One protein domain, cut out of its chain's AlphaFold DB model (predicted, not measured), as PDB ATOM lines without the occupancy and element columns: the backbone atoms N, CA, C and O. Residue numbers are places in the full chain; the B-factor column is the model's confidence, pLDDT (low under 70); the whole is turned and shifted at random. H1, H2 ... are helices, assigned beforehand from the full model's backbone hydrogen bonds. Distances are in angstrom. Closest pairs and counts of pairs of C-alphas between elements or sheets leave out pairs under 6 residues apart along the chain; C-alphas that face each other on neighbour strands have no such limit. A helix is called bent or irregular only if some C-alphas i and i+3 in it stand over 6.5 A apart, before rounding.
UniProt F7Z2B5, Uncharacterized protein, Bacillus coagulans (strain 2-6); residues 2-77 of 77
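What this domain is: This is residues 2 to 77 of the 77 residues of an uncharacterized protein of Bacillus coagulans (strain 2-6) (UniProt F7Z2B5). One long helix, H3, makes most of the length of a rod; H1 packs side by side with it, running the opposite way, and short H2 sits at the turn between the two. Residues 53 to 77, the last part of H3 with the link after it and H4, stick out as an arm, in which H4 runs in nearly the same direction as H3 after a small jog in the chain. The packing is sparse: H1 and H3 are the one pair with a broad contact, and H4 touches no helix. The printed part has 76 residues with four named helices, in the order H1 H2 H3 H4, and no named strand; the class is all helix. The whole is extended, with a radius of gyration of the C-alphas of 21.4 A, and the C-alphas span 69 by 18 by 16 A.

How they stand to each other: Begin with H3, residues 31 to 59, the longest helix with 29 residues. Go back along the ATOM lines to H1, residues 2 to 15, and you will find that it touches H3, with 15 pairs of C-alphas within 8 A. Their closest C-alphas are those of Leu 4 and Ser 48, 5.8 A apart. The lines of H1 and H3 stand at a shallow tilt of 21 degrees, opposite ways, and their centres are 10.5 A apart. Next look at H2, residues 17 to 23, which H1 only just touches, with 3 pairs of C-alphas within 8 A, only at the corner by their link and with residues 13 to 14 of H1 alone. The closest C-alphas there are those of Ser 14 and Phe 20, 5.3 A apart, and the two helices stand at a steep tilt of 46 degrees, opposite ways. H2 and H3 are apart, but only just: their closest C-alphas are 8.3 A from each other. At the other end look for H4, residues 64 to 76, which is apart from H1, H2 and H3. On the backbone, each O i to N i+4 pair inside H3 and H4 is within hydrogen-bond range. In H1 it is 7 of 10 such pairs, and in H2 1 of 3, where 3 of 4 O i to N i+3 pairs are within range.

Where its parts are: Find C-alpha 31 at (123.030, 26.984, -25.820); from there H3 runs 41.4 A to C-alpha 59 at (131.242, 61.755, -46.775). H1 starts at C-alpha 2, at (118.322, 51.457, -39.835), and measures 21.1 A to C-alpha 15. H2 has seven residues, from Ser 17 to Leu 23. H4 goes from Lys 64 to Ile 76 over 18.8 A and ends at C-alpha 76, at (142.624, 79.199, -61.750). No helix is bent.

The domain as a whole: The two C-alphas farthest apart are those of Gln 30 and Arg 77, 69.5 A from each other. Leave out residues 53 to 77, which stand free and of which 53 to 59 belong to H3 and 64 to 76 to H4, and the remaining body of 51 residues spans 33 by 18 by 15 A. The printed part has no cut and ends at residue 77, the chain's last. The links from H1 to H2 and from H3 to H4 are tight, the one from H2 to H3 is short with 7 residues, and no link is long. Read the B-factor column for the model's confidence: the mean pLDDT of the printed part is 72.1, and 32 residues are under 70, among them residues 12 to 21, 27 to 31 and 59 to 68. H3 has a mean pLDDT of 80, H1 of 70, H4 of 68 and H2 of 67.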
ATOM      1  N   THR A   2     119.410  52.422 -40.109       71.19
ATOM      2  CA  THR A   2     118.322  51.457 -39.835       71.19
ATOM      3  C   THR A   2     118.779  50.002 -39.645       71.19
ATOM      4  O   THR A   2     118.345  49.357 -38.700       71.19
ATOM      5  N   LEU A   3     119.708  49.503 -40.471       69.00
ATOM      6  CA  LEU A   3     120.268  48.142 -40.354       69.00
ATOM      7  C   LEU A   3     121.023  47.890 -39.039       69.00
ATOM      8  O   LEU A   3     120.934  46.815 -38.456       69.00
ATOM      9  N   LEU A   4     121.753  48.893 -38.552       67.00
ATOM     10  CA  LEU A   4     122.532  48.795 -37.317       67.00
ATOM     11  C   LEU A   4     121.589  48.756 -36.106       67.00
ATOM     12  O   LEU A   4     121.725  47.905 -35.233       67.00
ATOM     13  N   ILE A   5     120.566  49.616 -36.124       74.94
ATOM     14  CA  ILE A   5     119.502  49.653 -35.116       74.94
ATOM     15  C   ILE A   5     118.737  48.324 -35.081       74.94
ATOM     16  O   ILE A   5     118.532  47.777 -34.002       74.94
ATOM     17  N   ALA A   6     118.375  47.764 -36.240       75.00
ATOM     18  CA  ALA A   6     117.691  46.474 -36.316       75.00
ATOM     19  C   ALA A   6     118.518  45.346 -35.678       75.00
ATOM     20  O   ALA A   6     117.986  44.592 -34.868       75.00
ATOM     21  N   ASN A   7     119.823  45.277 -35.964       73.12
ATOM     22  CA  ASN A   7     120.703  44.268 -35.368       73.12
ATOM     23  C   ASN A   7     120.832  44.416 -33.841       73.12
ATOM     24  O   ASN A   7     120.808  43.410 -33.141       73.12
ATOM     25  N   VAL A   8     120.910  45.643 -33.307       72.94
ATOM     26  CA  VAL A   8     120.942  45.875 -31.846       72.94
ATOM     27  C   VAL A   8     119.610  45.500 -31.192       72.94
ATOM     28  O   VAL A   8     119.600  44.837 -30.153       72.94
ATOM     29  N   ILE A   9     118.486  45.865 -31.815       76.31
ATOM     30  CA  ILE A   9     117.145  45.508 -31.333       76.31
ATOM     31  C   ILE A   9     116.953  43.993 -31.336       76.31
ATOM     32  O   ILE A   9     116.353  43.478 -30.405       76.31
ATOM     33  N   LEU A  10     117.474  43.269 -32.330       68.94
ATOM     34  CA  LEU A  10     117.409  41.803 -32.393       68.94
ATOM     35  C   LEU A  10     118.345  41.102 -31.395       68.94
ATOM     36  O   LEU A  10     118.078  39.963 -31.001       68.94
ATOM     37  N   LEU A  11     119.404  41.775 -30.941       70.69
ATOM     38  CA  LEU A  11     120.360  41.228 -29.977       70.69
ATOM     39  C   LEU A  11     119.758  41.144 -28.566       70.69
ATOM     40  O   LEU A  11     119.929  40.131 -27.886       70.69
ATOM     41  N   LEU A  12     118.965  42.141 -28.163       68.50
ATOM     42  CA  LEU A  12     118.286  42.199 -26.859       68.50
ATOM     43  C   LEU A  12     117.373  40.975 -26.580       68.50
ATOM     44  O   LEU A  12     117.569  40.317 -25.557       68.50
ATOM     45  N   PRO A  13     116.428  40.595 -27.464       68.75
ATOM     46  CA  PRO A  13     115.583  39.413 -27.304       68.75
ATOM     47  C   PRO A  13     116.347  38.093 -27.378       68.75
ATOM     48  O   PRO A  13     115.902  37.115 -26.785       68.75
ATOM     49  N   SER A  14     117.479  38.043 -28.090       63.31
ATOM     50  CA  SER A  14     118.271  36.810 -28.233       63.31
ATOM     51  C   SER A  14     118.890  36.338 -26.909       63.31
ATOM     52  O   SER A  14     119.094  35.138 -26.717       63.31
ATOM     53  N   CYS A  15     119.104  37.260 -25.961       63.50
ATOM     54  CA  CYS A  15     119.555  36.952 -24.604       63.50
ATOM     55  C   CYS A  15     118.443  36.360 -23.720       63.50
ATOM     56  O   CYS A  15     118.735  35.611 -22.785       63.50
ATOM     57  N   PHE A  16     117.169  36.647 -24.009       67.00
ATOM     58  CA  PHE A  16     116.037  36.144 -23.231       67.00
ATOM     59  C   PHE A  16     115.497  34.845 -23.836       67.00
ATOM     60  O   PHE A  16     114.936  34.816 -24.931       67.00
ATOM     61  N   SER A  17     115.624  33.741 -23.093       62.44
ATOM     62  CA  SER A  17     115.298  32.400 -23.599       62.44
ATOM     63  C   SER A  17     113.832  32.209 -24.018       62.44
ATOM     64  O   SER A  17     113.568  31.326 -24.828       62.44
ATOM     65  N   SER A  18     112.899  33.000 -23.476       65.31
ATOM     66  CA  SER A  18     111.476  32.943 -23.841       65.31
ATOM     67  C   SER A  18     111.217  33.595 -25.207       65.31
ATOM     68  O   SER A  18     110.617  32.990 -26.092       65.31
ATOM     69  N   SER A  19     111.777  34.787 -25.435       66.12
ATOM     70  CA  SER A  19     111.652  35.504 -26.711       66.12
ATOM     71  C   SER A  19     112.393  34.806 -27.851       66.12
ATOM     72  O   SER A  19     111.940  34.840 -28.993       66.12
ATOM     73  N   PHE A  20     113.499  34.121 -27.549       66.62
ATOM     74  CA  PHE A  20     114.242  33.335 -28.533       66.62
ATOM     75  C   PHE A  20     113.396  32.211 -29.150       66.62
ATOM     76  O   PHE A  20     113.415  32.039 -30.363       66.62
ATOM     77  N   ALA A  21     112.617  31.483 -28.342       66.81
ATOM     78  CA  ALA A  21     111.762  30.401 -28.836       66.81
ATOM     79  C   ALA A  21     110.619  30.912 -29.734       66.81
ATOM     80  O   ALA A  21     110.195  30.210 -30.646       66.81
ATOM     81  N   HIS A  22     110.154  32.144 -29.501       71.25
ATOM     82  CA  HIS A  22     109.114  32.784 -30.311       71.25
ATOM     83  C   HIS A  22     109.645  33.348 -31.636       71.25
ATOM     84  O   HIS A  22     108.955  33.291 -32.651       71.25
ATOM     85  N   LEU A  23     110.860  33.904 -31.631       67.94
ATOM     86  CA  LEU A  23     111.479  34.522 -32.809       67.94
ATOM     87  C   LEU A  23     112.206  33.509 -33.700       67.94
ATOM     88  O   LEU A  23     112.263  33.684 -34.914       67.94
ATOM     89  N   TYR A  24     112.734  32.441 -33.102       71.25
ATOM     90  CA  TYR A  24     113.476  31.387 -33.788       71.25
ATOM     91  C   TYR A  24     112.886  30.001 -33.483       71.25
ATOM     92  O   TYR A  24     113.608  29.127 -32.997       71.25
ATOM     93  N   PRO A  25     111.594  29.749 -33.782       71.50
ATOM     94  CA  PRO A  25     110.946  28.465 -33.491       71.50
ATOM     95  C   PRO A  25     111.563  27.286 -34.265       71.50
ATOM     96  O   PRO A  25     111.351  26.129 -33.921       71.50
ATOM     97  N   PHE A  26     112.347  27.580 -35.303       74.88
ATOM     98  CA  PHE A  26     113.069  26.626 -36.144       74.88
ATOM     99  C   PHE A  26     114.461  26.255 -35.598       74.88
ATOM    100  O   PHE A  26     115.076  25.320 -36.111       74.88
ATOM    101  N   LEU A  27     114.972  26.938 -34.561       67.81
ATOM    102  CA  LEU A  27     116.217  26.549 -33.891       67.81
ATOM    103  C   LEU A  27     115.916  25.852 -32.568       67.81
ATOM    104  O   LEU A  27     115.213  26.369 -31.704       67.81
ATOM    105  N   ILE A  28     116.539  24.691 -32.371       66.44
ATOM    106  CA  ILE A  28     116.491  23.971 -31.099       66.44
ATOM    107  C   ILE A  28     117.051  24.900 -30.013       66.44
ATOM    108  O   ILE A  28     118.166  25.409 -30.168       66.44
ATOM    109  N   ASN A  29     116.303  25.103 -28.920       65.06
ATOM    110  CA  ASN A  29     116.654  25.954 -27.771       65.06
ATOM    111  C   ASN A  29     117.811  25.362 -26.931       65.06
ATOM    112  O   ASN A  29     117.695  25.127 -25.732       65.06
ATOM    113  N   GLN A  30     118.938  25.081 -27.581       68.38
ATOM    114  CA  GLN A  30     120.199  24.675 -26.978       68.38
ATOM    115  C   GLN A  30     121.163  25.862 -26.962       68.38
ATOM    116  O   GLN A  30     121.166  26.699 -27.868       68.38
ATOM    117  N   ASN A  31     122.046  25.905 -25.961       69.19
ATOM    118  CA  ASN A  31     123.030  26.984 -25.820       69.19
ATOM    119  C   ASN A  31     123.948  27.121 -27.050       69.19
ATOM    120  O   ASN A  31     124.375  28.226 -27.372       69.19
ATOM    121  N   LYS A  32     124.193  26.025 -27.786       73.81
ATOM    122  CA  LYS A  32     124.955  26.035 -29.047       73.81
ATOM    123  C   LYS A  32     124.266  26.859 -30.145       73.81
ATOM    124  O   LYS A  32     124.914  27.684 -30.780       73.81
ATOM    125  N   SER A  33     122.956  26.692 -30.320       73.31
ATOM    126  CA  SER A  33     122.149  27.437 -31.297       73.31
ATOM    127  C   SER A  33     122.115  28.934 -30.991       73.31
ATOM    128  O   SER A  33     122.260  29.761 -31.890       73.31
ATOM    129  N   LYS A  34     121.983  29.289 -29.705       73.69
ATOM    130  CA  LYS A  34     122.034  30.686 -29.245       73.69
ATOM    131  C   LYS A  34     123.390  31.328 -29.528       73.69
ATOM    132  O   LYS A  34     123.435  32.461 -29.994       73.69
ATOM    133  N   GLY A  35     124.478  30.588 -29.302       78.62
ATOM    134  CA  GLY A  35     125.835  31.046 -29.606       78.62
ATOM    135  C   GLY A  35     126.039  31.364 -31.090       78.62
ATOM    136  O   GLY A  35     126.609  32.402 -31.413       78.62
ATOM    137  N   LEU A  36     125.518  30.526 -31.994       80.81
ATOM    138  CA  LEU A  36     125.593  30.778 -33.438       80.81
ATOM    139  C   LEU A  36     124.813  32.030 -33.852       80.81
ATOM    140  O   LEU A  36     125.334  32.847 -34.607       80.81
ATOM    141  N   ILE A  37     123.596  32.221 -33.333       81.50
ATOM    142  CA  ILE A  37     122.799  33.419 -33.637       81.50
ATOM    143  C   ILE A  37     123.474  34.684 -33.108       81.50
ATOM    144  O   ILE A  37     123.544  35.678 -33.829       81.50
ATOM    145  N   LEU A  38     124.028  34.643 -31.894       80.00
ATOM    146  CA  LEU A  38     124.814  35.753 -31.357       80.00
ATOM    147  C   LEU A  38     126.020  36.067 -32.246       80.00
ATOM    148  O   LEU A  38     126.248  37.233 -32.553       80.00
ATOM    149  N   ALA A  39     126.752  35.054 -32.713       83.50
ATOM    150  CA  ALA A  39     127.887  35.254 -33.610       83.50
ATOM    151  C   ALA A  39     127.469  35.918 -34.936       83.50
ATOM    152  O   ALA A  39     128.132  36.853 -35.387       83.50
ATOM    153  N   VAL A  40     126.348  35.492 -35.528       85.31
ATOM    154  CA  VAL A  40     125.802  36.091 -36.760       85.31
ATOM    155  C   VAL A  40     125.350  37.536 -36.528       85.31
ATOM    156  O   VAL A  40     125.675  38.411 -37.331       85.31
ATOM    157  N   LEU A  41     124.657  37.816 -35.420       82.62
ATOM    158  CA  LEU A  41     124.229  39.174 -35.062       82.62
ATOM    159  C   LEU A  41     125.429  40.098 -34.826       82.62
ATOM    160  O   LEU A  41     125.459  41.212 -35.349       82.62
ATOM    161  N   ILE A  42     126.444  39.627 -34.099       83.50
ATOM    162  CA  ILE A  42     127.690  40.367 -33.865       83.50
ATOM    163  C   ILE A  42     128.387  40.654 -35.200       83.50
ATOM    164  O   ILE A  42     128.738  41.806 -35.462       83.50
ATOM    165  N   ALA A  43     128.526  39.654 -36.074       87.56
ATOM    166  CA  ALA A  43     129.102  39.842 -37.404       87.56
ATOM    167  C   ALA A  43     128.318  40.883 -38.228       87.56
ATOM    168  O   ALA A  43     128.924  41.747 -38.862       87.56
ATOM    169  N   GLY A  44     126.982  40.867 -38.165       83.12
ATOM    170  CA  GLY A  44     126.118  41.851 -38.823       83.12
ATOM    171  C   GLY A  44     126.300  43.282 -38.300       83.12
ATOM    172  O   GLY A  44     126.307  44.235 -39.090       83.12
ATOM    173  N   ILE A  45     126.505  43.448 -36.988       84.50
ATOM    174  CA  ILE A  45     126.830  44.747 -36.377       84.50
ATOM    175  C   ILE A  45     128.194  45.229 -36.866       84.50
ATOM    176  O   ILE A  45     128.287  46.356 -37.351       84.50
ATOM    177  N   PHE A  46     129.224  44.380 -36.804       85.62
ATOM    178  CA  PHE A  46     130.565  44.722 -37.291       85.62
ATOM    179  C   PHE A  46     130.546  45.143 -38.759       85.62
ATOM    180  O   PHE A  46     131.115  46.177 -39.106       85.62
ATOM    181  N   LEU A  47     129.843  44.396 -39.615       83.44
ATOM    182  CA  LEU A  47     129.728  44.718 -41.034       83.44
ATOM    183  C   LEU A  47     129.015  46.062 -41.252       83.44
ATOM    184  O   LEU A  47     129.451  46.883 -42.055       83.44
ATOM    185  N   SER A  48     127.939  46.314 -40.501       81.19
ATOM    186  CA  SER A  48     127.186  47.571 -40.576       81.19
ATOM    187  C   SER A  48     128.016  48.767 -40.114       81.19
ATOM    188  O   SER A  48     127.985  49.816 -40.760       81.19
ATOM    189  N   VAL A  49     128.772  48.616 -39.022       82.50
ATOM    190  CA  VAL A  49     129.714  49.633 -38.527       82.50
ATOM    191  C   VAL A  49     130.814  49.873 -39.556       82.50
ATOM    192  O   VAL A  49     131.108  51.024 -39.852       82.50
ATOM    193  N   PHE A  50     131.374  48.820 -40.152       84.62
ATOM    194  CA  PHE A  50     132.419  48.933 -41.168       84.62
ATOM    195  C   PHE A  50     131.941  49.690 -42.413       84.62
ATOM    196  O   PHE A  50     132.621  50.597 -42.893       84.62
ATOM    197  N   ILE A  51     130.744  49.370 -42.913       83.50
ATOM    198  CA  ILE A  51     130.141  50.086 -44.044       83.50
ATOM    199  C   ILE A  51     129.866  51.543 -43.667       83.50
ATOM    200  O   ILE A  51     130.151  52.434 -44.461       83.50
ATOM    201  N   LEU A  52     129.344  51.804 -42.464       82.25
ATOM    202  CA  LEU A  52     129.073  53.166 -42.005       82.25
ATOM    203  C   LEU A  52     130.362  53.976 -41.831       82.25
ATOM    204  O   LEU A  52     130.385  55.147 -42.195       82.25
ATOM    205  N   TYR A  53     131.427  53.355 -41.327       80.31
ATOM    206  CA  TYR A  53     132.750  53.956 -41.208       80.31
ATOM    207  C   TYR A  53     133.323  54.304 -42.585       80.31
ATOM    208  O   TYR A  53     133.726  55.443 -42.806       80.31
ATOM    209  N   ARG A  54     133.256  53.376 -43.552       81.62
ATOM    210  CA  ARG A  54     133.636  53.660 -44.946       81.62
ATOM    211  C   ARG A  54     132.792  54.778 -45.556       81.62
ATOM    212  O   ARG A  54     133.334  55.658 -46.213       81.62
ATOM    213  N   LEU A  55     131.478  54.770 -45.334       81.38
ATOM    214  CA  LEU A  55     130.580  55.816 -45.827       81.38
ATOM    215  C   LEU A  55     130.904  57.174 -45.190       81.38
ATOM    216  O   LEU A  55     130.843  58.199 -45.861       81.38
ATOM    217  N   TYR A  56     131.248  57.185 -43.903       76.81
ATOM    218  CA  TYR A  56     131.654  58.389 -43.192       76.81
ATOM    219  C   TYR A  56     132.970  58.943 -43.743       76.81
ATOM    220  O   TYR A  56     133.040  60.143 -43.981       76.81
ATOM    221  N   GLN A  57     133.957  58.086 -44.027       69.25
ATOM    222  CA  GLN A  57     135.203  58.485 -44.693       69.25
ATOM    223  C   GLN A  57     134.952  59.105 -46.075       69.25
ATOM    224  O   GLN A  57     135.517  60.149 -46.376       69.25
ATOM    225  N   ILE A  58     134.052  58.521 -46.876       70.69
ATOM    226  CA  ILE A  58     133.652  59.083 -48.179       70.69
ATOM    227  C   ILE A  58     132.943  60.433 -47.994       70.69
ATOM    228  O   ILE A  58     133.203  61.384 -48.719       70.69
ATOM    229  N   LYS A  59     132.039  60.542 -47.011       67.25
ATOM    230  CA  LYS A  59     131.242  61.755 -46.775       67.25
ATOM    231  C   LYS A  59     132.058  62.915 -46.196       67.25
ATOM    232  O   LYS A  59     131.689  64.064 -46.413       67.25
ATOM    233  N   HIS A  60     133.103  62.627 -45.423       64.44
ATOM    234  CA  HIS A  60     133.978  63.654 -44.858       64.44
ATOM    235  C   HIS A  60     135.079  64.118 -45.812       64.44
ATOM    236  O   HIS A  60     135.860  64.978 -45.418       64.44
ATOM    237  N   ASP A  61     135.113  63.607 -47.048       58.50
ATOM    238  CA  ASP A  61     135.976  64.119 -48.117       58.50
ATOM    239  C   ASP A  61     137.453  64.272 -47.685       58.50
ATOM    240  O   ASP A  61     138.169  65.176 -48.113       58.50
ATOM    241  N   GLU A  62     137.947  63.337 -46.858       55.06
ATOM    242  CA  GLU A  62     139.391  63.104 -46.678       55.06
ATOM    243  C   GLU A  62     140.001  62.370 -47.883       55.06
ATOM    244  O   GLU A  62     141.151  61.919 -47.863       55.06
ATOM    245  N   ASP A  63     139.253  62.269 -48.979       54.62
ATOM    246  CA  ASP A  63     139.832  61.904 -50.248       54.62
ATOM    247  C   ASP A  63     140.783  63.025 -50.680       54.62
ATOM    248  O   ASP A  63     140.386  64.132 -51.054       54.62
ATOM    249  N   LYS A  64     142.082  62.703 -50.730       57.16
ATOM    250  CA  LYS A  64     143.146  63.521 -51.356       57.16
ATOM    251  C   LYS A  64     142.789  64.016 -52.770       57.16
ATOM    252  O   LYS A  64     143.521  64.815 -53.358       57.16
ATOM    253  N   HIS A  65     141.727  63.487 -53.372       58.25
ATOM    254  CA  HIS A  65     141.159  63.912 -54.642       58.25
ATOM    255  C   HIS A  65     140.330  65.199 -54.530       58.25
ATOM    256  O   HIS A  65     140.536  66.093 -55.347       58.25
ATOM    257  N   PHE A  66     139.479  65.353 -53.511       61.59
ATOM    258  CA  PHE A  66     138.695  66.577 -53.309       61.59
ATOM    259  C   PHE A  66     139.596  67.760 -52.954       61.59
ATOM    260  O   PHE A  66     139.476  68.851 -53.515       61.59
ATOM    261  N   GLN A  67     140.593  67.505 -52.104       62.31
ATOM    262  CA  GLN A  67     141.626  68.483 -51.772       62.31
ATOM    263  C   GLN A  67     142.397  68.945 -53.020       62.31
ATOM    264  O   GLN A  67     142.589  70.142 -53.204       62.31
ATOM    265  N   ARG A  68     142.758  68.022 -53.928       63.78
ATOM    266  CA  ARG A  68     143.394  68.367 -55.213       63.78
ATOM    267  C   ARG A  68     142.497  69.223 -56.102       63.78
ATOM    268  O   ARG A  68     142.976  70.211 -56.642       63.78
ATOM    269  N   ILE A  69     141.218  68.881 -56.251       72.62
ATOM    270  CA  ILE A  69     140.280  69.653 -57.086       72.62
ATOM    271  C   ILE A  69     140.136  71.089 -56.555       72.62
ATOM    272  O   ILE A  69     140.164  72.037 -57.334       72.62
ATOM    273  N   LYS A  70     140.082  71.257 -55.231       69.56
ATOM    274  CA  LYS A  70     139.991  72.568 -54.573       69.56
ATOM    275  C   LYS A  70     141.270  73.408 -54.709       69.56
ATOM    276  O   LYS A  70     141.197  74.631 -54.803       69.56
ATOM    277  N   GLU A  71     142.439  72.767 -54.723       72.81
ATOM    278  CA  GLU A  71     143.727  73.419 -55.007       72.81
ATOM    279  C   GLU A  71     143.807  73.883 -56.473       72.81
ATOM    280  O   GLU A  71     144.236  75.006 -56.734       72.81
ATOM    281  N   TYR A  72     143.312  73.082 -57.428       74.69
ATOM    282  CA  TYR A  72     143.197  73.503 -58.832       74.69
ATOM    283  C   TYR A  72     142.209  74.663 -59.019       74.69
ATOM    284  O   TYR A  72     142.502  75.596 -59.761       74.69
ATOM    285  N   GLU A  73     141.071  74.648 -58.322       74.69
ATOM    286  CA  GLU A  73     140.088  75.740 -58.359       74.69
ATOM    287  C   GLU A  73     140.681  77.067 -57.849       74.69
ATOM    288  O   GLU A  73     140.423  78.124 -58.422       74.69
ATOM    289  N   LYS A  74     141.530  77.019 -56.814       74.94
ATOM    290  CA  LYS A  74     142.249  78.199 -56.305       74.94
ATOM    291  C   LYS A  74     143.357  78.696 -57.229       74.94
ATOM    292  O   LYS A  74     143.644  79.881 -57.192       74.94
ATOM    293  N   ALA A  75     143.990  77.822 -58.007       72.19
ATOM    294  CA  ALA A  75     145.068  78.200 -58.923       72.19
ATOM    295  C   ALA A  75     144.561  78.834 -60.233       72.19
ATOM    296  O   ALA A  75     145.328  79.479 -60.943       72.19
ATOM    297  N   ILE A  76     143.283  78.624 -60.568       70.38
ATOM    298  CA  ILE A  76     142.624  79.199 -61.750       70.38
ATOM    299  C   ILE A  76     142.006  80.582 -61.444       70.38
ATOM    300  O   ILE A  76     141.681  81.319 -62.376       70.38
ATOM    301  N   ARG A  77     141.860  80.951 -60.165       49.62
ATOM    302  CA  ARG A  77     141.359  82.258 -59.718       49.62
ATOM    303  C   ARG A  77     142.495  83.200 -59.338       49.62
ATOM    304  O   ARG A  77     142.344  84.404 -59.635       49.62
TER     305      ARG A  77